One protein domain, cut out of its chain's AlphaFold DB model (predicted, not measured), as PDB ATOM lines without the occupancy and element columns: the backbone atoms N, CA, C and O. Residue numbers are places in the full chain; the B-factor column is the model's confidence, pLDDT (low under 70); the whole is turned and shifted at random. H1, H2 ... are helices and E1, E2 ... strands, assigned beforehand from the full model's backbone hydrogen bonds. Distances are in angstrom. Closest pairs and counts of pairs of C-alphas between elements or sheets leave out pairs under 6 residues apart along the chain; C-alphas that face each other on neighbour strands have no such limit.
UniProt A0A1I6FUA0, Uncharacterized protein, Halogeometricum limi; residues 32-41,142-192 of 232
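AT A GLANCE: This is residues 32 to 41 and 142 to 192 of the 232 residues of an uncharacterized protein of Halogeometricum limi (UniProt A0A1I6FUA0). What does the model look like? A long sheet of four strands curls round one short helix, H1, like part of a barrel. E4, the longest strand, runs along the rod, paired with E1, while the short E2 and E3 make the two edges. What is it made of? The 61 printed residues hold E1, H1, E2, E3 and E4 in that order; the sheet runs E2, E1, E4, E3, all antiparallel, and the class is mostly strand. How large is it? It is only just compact, close to loose, with a radius of gyration of the C-alphas of 12.3 A and spans of 48 by 18 by 15 A.

IN THESE COORDINATES: Where does the printed part begin? E1, residues 32 to 41, starts with C-alpha 32 at (-21.881, 46.978, -58.765) and is 28.6 A long. What follows? H1 is residues 145 to 153, 12.1 A; E2 is residues 155 to 159, 13.8 A; E3 is residues 169 to 173, 12.6 A. Where does the last strand end? E4, residues 176 to 191, spans 41.8 A and ends with C-alpha 191 at (-24.233, 46.737, -66.008).

HOW THE PARTS SIT: How do the strands pair? E1 and E4 are antiparallel at 162 degrees, with N 35 and O 186 2.8 A apart. E2 and E1 stand at 155 degrees, with N 38 and O 156 at 2.8 A. The hairpin E3 and E4 stands at 127 degrees, with N 171 and O 178 at 2.9 A. Where is H1? It is on the strongly twisted sheet; its closest C-alphas to E2 are Ala 150 and Val 156, 4.9 A. Every O i to N i+4 pair in H1 is within hydrogen-bond range.

THE WHOLE: Is anything missing? Residues 42 to 141 are cut out, and C-alphas 41 and 142 are 18.1 A apart. Where is confidence low? Residues 32, 164 to 166 and 189 to 192 are under 70.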
ATOM      1  N   SER A  32     -22.838  47.979 -59.205       64.75
ATOM      2  CA  SER A  32     -21.881  46.978 -58.765       64.75
ATOM      3  C   SER A  32     -22.571  46.024 -57.801       64.75
ATOM      4  O   SER A  32     -23.369  46.431 -56.954       64.75
ATOM      5  N   GLU A  33     -22.288  44.745 -57.978       75.44
ATOM      6  CA  GLU A  33     -22.545  43.717 -56.984       75.44
ATOM      7  C   GLU A  33     -21.221  43.459 -56.271       75.44
ATOM      8  O   GLU A  33     -20.188  43.256 -56.916       75.44
ATOM      9  N   GLU A  34     -21.244  43.558 -54.951       84.12
ATOM     10  CA  GLU A  34     -20.098  43.258 -54.111       84.12
ATOM     11  C   GLU A  34     -20.032  41.746 -53.911       84.12
ATOM     12  O   GLU A  34     -21.028  41.104 -53.572       84.12
ATOM     13  N   ARG A  35     -18.873  41.161 -54.206       89.00
ATOM     14  CA  ARG A  35     -18.615  39.731 -54.077       89.00
ATOM     15  C   ARG A  35     -17.524  39.498 -53.063       89.00
ATOM     16  O   ARG A  35     -16.404  39.978 -53.219       89.00
ATOM     17  N   ILE A  36     -17.844  38.696 -52.062       90.88
ATOM     18  CA  ILE A  36     -16.947  38.369 -50.966       90.88
ATOM     19  C   ILE A  36     -16.475  36.936 -51.168       90.88
ATOM     20  O   ILE A  36     -17.274  36.006 -51.295       90.88
ATOM     21  N   THR A  37     -15.159  36.756 -51.215       92.75
ATOM     22  CA  THR A  37     -14.537  35.433 -51.254       92.75
ATOM     23  C   THR A  37     -14.142  35.022 -49.848       92.75
ATOM     24  O   THR A  37     -13.392  35.733 -49.180       92.75
ATOM     25  N   TYR A  38     -14.639  33.869 -49.419       94.44
ATOM     26  CA  TYR A  38     -14.273  33.219 -48.172       94.44
ATOM     27  C   TYR A  38     -13.297  32.083 -48.444       94.44
ATOM     28  O   TYR A  38     -13.476  31.312 -49.389       94.44
ATOM     29  N   GLU A  39     -12.302  31.951 -47.580       95.25
ATOM     30  CA  GLU A  39     -11.334  30.859 -47.596       95.25
ATOM     31  C   GLU A  39     -11.407  30.094 -46.280       95.25
ATOM     32  O   GLU A  39     -11.506  30.694 -45.209       95.25
ATOM     33  N   ALA A  40     -11.386  28.765 -46.366       95.81
ATOM     34  CA  ALA A  40     -11.331  27.888 -45.211       95.81
ATOM     35  C   ALA A  40      -9.898  27.410 -44.988       95.81
ATOM     36  O   ALA A  40      -9.302  26.758 -45.845       95.81
ATOM     37  N   THR A  41      -9.364  27.684 -43.803       95.38
ATOM     38  CA  THR A  41      -8.043  27.212 -43.381       95.38
ATOM     39  C   THR A  41      -8.178  26.293 -42.177       95.38
ATOM     40  O   THR A  41      -8.984  26.546 -41.279       95.38
ATOM     41  N   ARG A 142     -24.588  23.314 -38.955       93.25
ATOM     42  CA  ARG A 142     -25.241  24.544 -38.477       93.25
ATOM     43  C   ARG A 142     -24.623  25.808 -39.063       93.25
ATOM     44  O   ARG A 142     -25.191  26.886 -38.886       93.25
ATOM     45  N   ALA A 143     -23.468  25.699 -39.717       91.81
ATOM     46  CA  ALA A 143     -22.838  26.827 -40.380       91.81
ATOM     47  C   ALA A 143     -23.647  27.234 -41.630       91.81
ATOM     48  O   ALA A 143     -24.310  26.383 -42.231       91.81
ATOM     49  N   PRO A 144     -23.597  28.509 -42.057       92.06
ATOM     50  CA  PRO A 144     -24.207  28.940 -43.313       92.06
ATOM     51  C   PRO A 144     -23.709  28.126 -44.515       92.06
ATOM     52  O   PRO A 144     -22.564  27.675 -44.533       92.06
ATOM     53  N   GLU A 145     -24.542  27.973 -45.545       93.31
ATOM     54  CA  GLU A 145     -24.231  27.122 -46.703       93.31
ATOM     55  C   GLU A 145     -22.925  27.526 -47.403       93.31
ATOM     56  O   GLU A 145     -22.120  26.664 -47.754       93.31
ATOM     57  N   TYR A 146     -22.653  28.827 -47.524       92.44
ATOM     58  CA  TYR A 146     -21.403  29.317 -48.101       92.44
ATOM     59  C   TYR A 146     -20.179  28.940 -47.253       92.44
ATOM     60  O   TYR A 146     -19.167  28.509 -47.796       92.44
ATOM     61  N   VAL A 147     -20.277  28.981 -45.920       94.38
ATOM     62  CA  VAL A 147     -19.204  28.527 -45.017       94.38
ATOM     63  C   VAL A 147     -18.960  27.028 -45.188       94.38
ATOM     64  O   VAL A 147     -17.815  26.584 -45.271       94.38
ATOM     65  N   GLN A 148     -20.032  26.240 -45.300       96.00
ATOM     66  CA  GLN A 148     -19.918  24.806 -45.558       96.00
ATOM     67  C   GLN A 148     -19.233  24.517 -46.899       96.00
ATOM     68  O   GLN A 148     -18.405  23.609 -46.989       96.00
ATOM     69  N   THR A 149     -19.570  25.281 -47.941       95.69
ATOM     70  CA  THR A 149     -18.945  25.169 -49.264       95.69
ATOM     71  C   THR A 149     -17.473  25.561 -49.218       95.69
ATOM     72  O   THR A 149     -16.656  24.782 -49.697       95.69
ATOM     73  N   ALA A 150     -17.109  26.654 -48.538       96.00
ATOM     74  CA  ALA A 150     -15.710  27.037 -48.340       96.00
ATOM     75  C   ALA A 150     -14.897  25.908 -47.686       96.00
ATOM     76  O   ALA A 150     -13.811  25.584 -48.144       96.00
ATOM     77  N   ILE A 151     -15.439  25.238 -46.666       96.56
ATOM     78  CA  ILE A 151     -14.759  24.111 -46.000       96.56
ATOM     79  C   ILE A 151     -14.647  22.879 -46.915       96.56
ATOM     80  O   ILE A 151     -13.688  22.120 -46.813       96.56
ATOM     81  N   ARG A 152     -15.627  22.632 -47.795       96.44
ATOM     82  CA  ARG A 152     -15.586  21.498 -48.739       96.44
ATOM     83  C   ARG A 152     -14.625  21.732 -49.902       96.44
ATOM     84  O   ARG A 152     -13.967  20.785 -50.325       96.44
ATOM     85  N   GLU A 153     -14.600  22.946 -50.435       95.94
ATOM     86  CA  GLU A 153     -13.944  23.285 -51.704       95.94
ATOM     87  C   GLU A 153     -12.646  24.087 -51.513       95.94
ATOM     88  O   GLU A 153     -11.876  24.255 -52.455       95.94
ATOM     89  N   GLY A 154     -12.372  24.540 -50.288       93.56
ATOM     90  CA  GLY A 154     -11.250  25.402 -49.911       93.56
ATOM     91  C   GLY A 154     -11.617  26.885 -49.953       93.56
ATOM     92  O   GLY A 154     -11.269  27.634 -49.041       93.56
ATOM     93  N   THR A 155     -12.369  27.311 -50.967       95.25
ATOM     94  CA  THR A 155     -12.838  28.694 -51.116       95.25
ATOM     95  C   THR A 155     -14.256  28.752 -51.675       95.25
ATOM     96  O   THR A 155     -14.729  27.812 -52.308       95.25
ATOM     97  N   VAL A 156     -14.950  29.866 -51.447       95.25
ATOM     98  CA  VAL A 156     -16.226  30.179 -52.104       95.25
ATOM     99  C   VAL A 156     -16.331  31.681 -52.326       95.25
ATOM    100  O   VAL A 156     -15.896  32.457 -51.482       95.25
ATOM    101  N   THR A 157     -16.952  32.096 -53.424       93.12
ATOM    102  CA  THR A 157     -17.304  33.499 -53.663       93.12
ATOM    103  C   THR A 157     -18.817  33.636 -53.646       93.12
ATOM    104  O   THR A 157     -19.510  32.911 -54.360       93.12
ATOM    105  N   VAL A 158     -19.323  34.557 -52.832       91.31
ATOM    106  CA  VAL A 158     -20.754  34.844 -52.679       91.31
ATOM    107  C   VAL A 158     -21.024  36.329 -52.847       91.31
ATOM    108  O   VAL A 158     -20.120  37.147 -52.684       91.31
ATOM    109  N   ASN A 159     -22.258  36.679 -53.190       87.31
ATOM    110  CA  ASN A 159     -22.672  38.072 -53.268       87.31
ATOM    111  C   ASN A 159     -22.935  38.629 -51.859       87.31
ATOM    112  O   ASN A 159     -23.347  37.889 -50.969       87.31
ATOM    113  N   GLU A 160     -22.729  39.933 -51.666       82.12
ATOM    114  CA  GLU A 160     -22.991  40.645 -50.406       82.12
ATOM    115  C   GLU A 160     -24.423  40.407 -49.901       82.12
ATOM    116  O   GLU A 160     -24.617  40.145 -48.719       82.12
ATOM    117  N   ASP A 161     -25.414  40.383 -50.800       78.62
ATOM    118  CA  ASP A 161     -26.823  40.149 -50.449       78.62
ATOM    119  C   ASP A 161     -27.081  38.751 -49.840       78.62
ATOM    120  O   ASP A 161     -28.051  38.560 -49.101       78.62
ATOM    121  N   ASP A 162     -26.211  37.776 -50.124       79.19
ATOM    122  CA  ASP A 162     -26.276  36.417 -49.574       79.19
ATOM    123  C   ASP A 162     -25.523  36.292 -48.232       79.19
ATOM    124  O   ASP A 162     -25.592  35.258 -47.554       79.19
ATOM    125  N   VAL A 163     -24.803  37.343 -47.826       80.44
ATOM    126  CA  VAL A 163     -24.020  37.405 -46.592       80.44
ATOM    127  C   VAL A 163     -24.785  38.222 -45.558       80.44
ATOM    128  O   VAL A 163     -24.958  39.427 -45.679       80.44
ATOM    129  N   TYR A 164     -25.212  37.565 -44.479       66.69
ATOM    130  CA  TYR A 164     -25.913  38.263 -43.397       66.69
ATOM    131  C   TYR A 164     -25.008  39.297 -42.697       66.69
ATOM    132  O   TYR A 164     -25.456  40.403 -42.419       66.69
ATOM    133  N   GLU A 165     -23.744  38.942 -42.431       67.56
ATOM    134  CA  GLU A 165     -22.714  39.800 -41.825       67.56
ATOM    135  C   GLU A 165     -21.316  39.333 -42.279       67.56
ATOM    136  O   GLU A 165     -21.039  38.128 -42.284       67.56
ATOM    137  N   GLU A 166     -20.419  40.268 -42.610       67.56
ATOM    138  CA  GLU A 166     -18.999  39.991 -42.878       67.56
ATOM    139  C   GLU A 166     -18.285  39.574 -41.584       67.56
ATOM    140  O   GLU A 166     -17.736  40.388 -40.843       67.56
ATOM    141  N   SER A 167     -18.336  38.285 -41.263       80.75
ATOM    142  CA  SER A 167     -17.755  37.725 -40.042       80.75
ATOM    143  C   SER A 167     -16.845  36.545 -40.348       80.75
ATOM    144  O   SER A 167     -17.045  35.829 -41.329       80.75
ATOM    145  N   ARG A 168     -15.866  36.295 -39.471       89.38
ATOM    146  CA  ARG A 168     -15.124  35.029 -39.487       89.38
ATOM    147  C   ARG A 168     -15.924  33.955 -38.763       89.38
ATOM    148  O   ARG A 168     -16.563  34.228 -37.745       89.38
ATOM    149  N   PHE A 169     -15.841  32.725 -39.246       91.62
ATOM    150  CA  PHE A 169     -16.503  31.567 -38.655       91.62
ATOM    151  C   PHE A 169     -15.455  30.568 -38.180       91.62
ATOM    152  O   PHE A 169     -14.508  30.267 -38.902       91.62
ATOM    153  N   TYR A 170     -15.636  30.036 -36.975       94.00
ATOM    154  CA  TYR A 170     -14.850  28.913 -36.481       94.00
ATOM    155  C   TYR A 170     -15.747  27.688 -36.457       94.00
ATOM    156  O   TYR A 170     -16.777  27.691 -35.782       94.00
ATOM    157  N   VAL A 171     -15.405  26.679 -37.250       94.62
ATOM    158  CA  VAL A 171     -16.283  25.541 -37.531       94.62
ATOM    159  C   VAL A 171     -15.551  24.238 -37.266       94.62
ATOM    160  O   VAL A 171     -14.382  24.107 -37.614       94.62
ATOM    161  N   VAL A 172     -16.241  23.265 -36.678       95.81
ATOM    162  CA  VAL A 172     -15.733  21.902 -36.500       95.81
ATOM    163  C   VAL A 172     -16.416  20.951 -37.479       95.81
ATOM    164  O   VAL A 172     -17.632  20.999 -37.671       95.81
ATOM    165  N   ARG A 173     -15.621  20.086 -38.112       95.94
ATOM    166  CA  ARG A 173     -16.078  19.015 -38.998       95.94
ATOM    167  C   ARG A 173     -15.204  17.784 -38.804       95.94
ATOM    168  O   ARG A 173     -13.994  17.858 -38.989       95.94
ATOM    169  N   ASP A 174     -15.815  16.658 -38.441       93.62
ATOM    170  CA  ASP A 174     -15.127  15.368 -38.275       93.62
ATOM    171  C   ASP A 174     -13.904  15.427 -37.326       93.62
ATOM    172  O   ASP A 174     -12.936  14.685 -37.482       93.62
ATOM    173  N   GLY A 175     -13.943  16.320 -36.326       92.31
ATOM    174  CA  GLY A 175     -12.851  16.549 -35.368       92.31
ATOM    175  C   GLY A 175     -11.748  17.501 -35.850       92.31
ATOM    176  O   GLY A 175     -10.858  17.841 -35.070       92.31
ATOM    177  N   THR A 176     -11.817  17.966 -37.097       95.50
ATOM    178  CA  THR A 176     -10.944  19.011 -37.640       95.50
ATOM    179  C   THR A 176     -11.624  20.370 -37.506       95.50
ATOM    180  O   THR A 176     -12.828  20.502 -37.729       95.50
ATOM    181  N   TYR A 177     -10.856  21.393 -37.138       95.25
ATOM    182  CA  TYR A 177     -11.365  22.751 -36.959       95.25
ATOM    183  C   TYR A 177     -10.896  23.624 -38.111       95.25
ATOM    184  O   TYR A 177      -9.737  23.555 -38.519       95.25
ATOM    185  N   TYR A 178     -11.795  24.471 -38.585       95.50
ATOM    186  CA  TYR A 178     -11.580  25.372 -39.700       95.50
ATOM    187  C   TYR A 178     -11.865  26.804 -39.261       95.50
ATOM    188  O   TYR A 178     -12.881  27.075 -38.617       95.50
ATOM    189  N   LEU A 179     -10.974  27.722 -39.625       94.75
ATOM    190  CA  LEU A 179     -11.238  29.152 -39.608       94.75
ATOM    191  C   LEU A 179     -11.622  29.568 -41.028       94.75
ATOM    192  O   LEU A 179     -10.840  29.403 -41.962       94.75
ATOM    193  N   VAL A 180     -12.839  30.080 -41.178       93.94
ATOM    194  CA  VAL A 180     -13.355  30.591 -42.447       93.94
ATOM    195  C   VAL A 180     -13.413  32.103 -42.361       93.94
ATOM    196  O   VAL A 180     -14.127  32.649 -41.517       93.94
ATOM    197  N   GLU A 181     -12.657  32.785 -43.214       92.38
ATOM    198  CA  GLU A 181     -12.539  34.241 -43.193       92.38
ATOM    199  C   GLU A 181     -12.671  34.856 -44.591       92.38
ATOM    200  O   GLU A 181     -12.344  34.197 -45.582       92.38
ATOM    201  N   PRO A 182     -13.178  36.099 -44.693       91.38
ATOM    202  CA  PRO A 182     -13.207  36.817 -45.958       91.38
ATOM    203  C   PRO A 182     -11.778  37.221 -46.347       91.38
ATOM    204  O   PRO A 182     -11.082  37.888 -45.579       91.38
ATOM    205  N   THR A 183     -11.335  36.823 -47.538       90.88
ATOM    206  CA  THR A 183      -9.964  37.065 -48.024       90.88
ATOM    207  C   THR A 183      -9.896  38.025 -49.202       90.88
ATOM    208  O   THR A 183      -8.875  38.685 -49.399       90.88
ATOM    209  N   ALA A 184     -10.980  38.155 -49.966       85.88
ATOM    210  CA  ALA A 184     -11.070  39.095 -51.070       85.88
ATOM    211  C   ALA A 184     -12.474  39.677 -51.193       85.88
ATOM    212  O   ALA A 184     -13.470  39.018 -50.896       85.88
ATOM    213  N   ASN A 185     -12.516  40.913 -51.673       85.19
ATOM    214  CA  ASN A 185     -13.730  41.652 -51.947       85.19
ATOM    215  C   ASN A 185     -13.605  42.265 -53.347       85.19
ATOM    216  O   ASN A 185     -12.633  42.971 -53.636       85.19
ATOM    217  N   GLU A 186     -14.532  41.917 -54.236       85.31
ATOM    218  CA  GLU A 186     -14.553  42.365 -55.623       85.31
ATOM    219  C   GLU A 186     -15.878  43.058 -55.946       85.31
ATOM    220  O   GLU A 186     -16.955  42.501 -55.751       85.31
ATOM    221  N   TYR A 187     -15.794  44.253 -56.529       79.25
ATOM    222  CA  TYR A 187     -16.948  44.938 -57.098       79.25
ATOM    223  C   TYR A 187     -17.108  44.544 -58.562       79.25
ATOM    224  O   TYR A 187     -16.355  45.000 -59.426       79.25
ATOM    225  N   VAL A 188     -18.114  43.725 -58.858       76.12
ATOM    226  CA  VAL A 188     -18.415  43.326 -60.232       76.12
ATOM    227  C   VAL A 188     -19.501  44.225 -60.792       76.12
ATOM    228  O   VAL A 188     -20.618  44.284 -60.284       76.12
ATOM    229  N   VAL A 189     -19.178  44.925 -61.878       69.31
ATOM    230  CA  VAL A 189     -20.142  45.752 -62.609       69.31
ATOM    231  C   VAL A 189     -21.183  44.839 -63.262       69.31
ATOM    232  O   VAL A 189     -20.881  44.127 -64.218       69.31
ATOM    233  N   THR A 190     -22.419  44.874 -62.769       66.06
ATOM    234  CA  THR A 190     -23.545  44.086 -63.303       66.06
ATOM    235  C   THR A 190     -24.262  44.783 -64.465       66.06
ATOM    236  O   THR A 190     -25.117  44.189 -65.120       66.06
ATOM    237  N   GLY A 191     -23.851  46.012 -64.796       58.03
ATOM    238  CA  GLY A 191     -24.233  46.737 -66.008       58.03
ATOM    239  C   GLY A 191     -24.879  48.095 -65.731       58.03
ATOM    240  O   GLY A 191     -24.830  48.626 -64.626       58.03
ATOM    241  N   TRP A 192     -25.504  48.665 -66.766       49.50
ATOM    242  CA  TRP A 192     -26.386  49.836 -66.650       49.50
ATOM    243  C   TRP A 192     -27.767  49.389 -66.150       49.50
ATOM    244  O   TRP A 192     -28.775  49.518 -66.844       49.50
TER     245      TRP A 192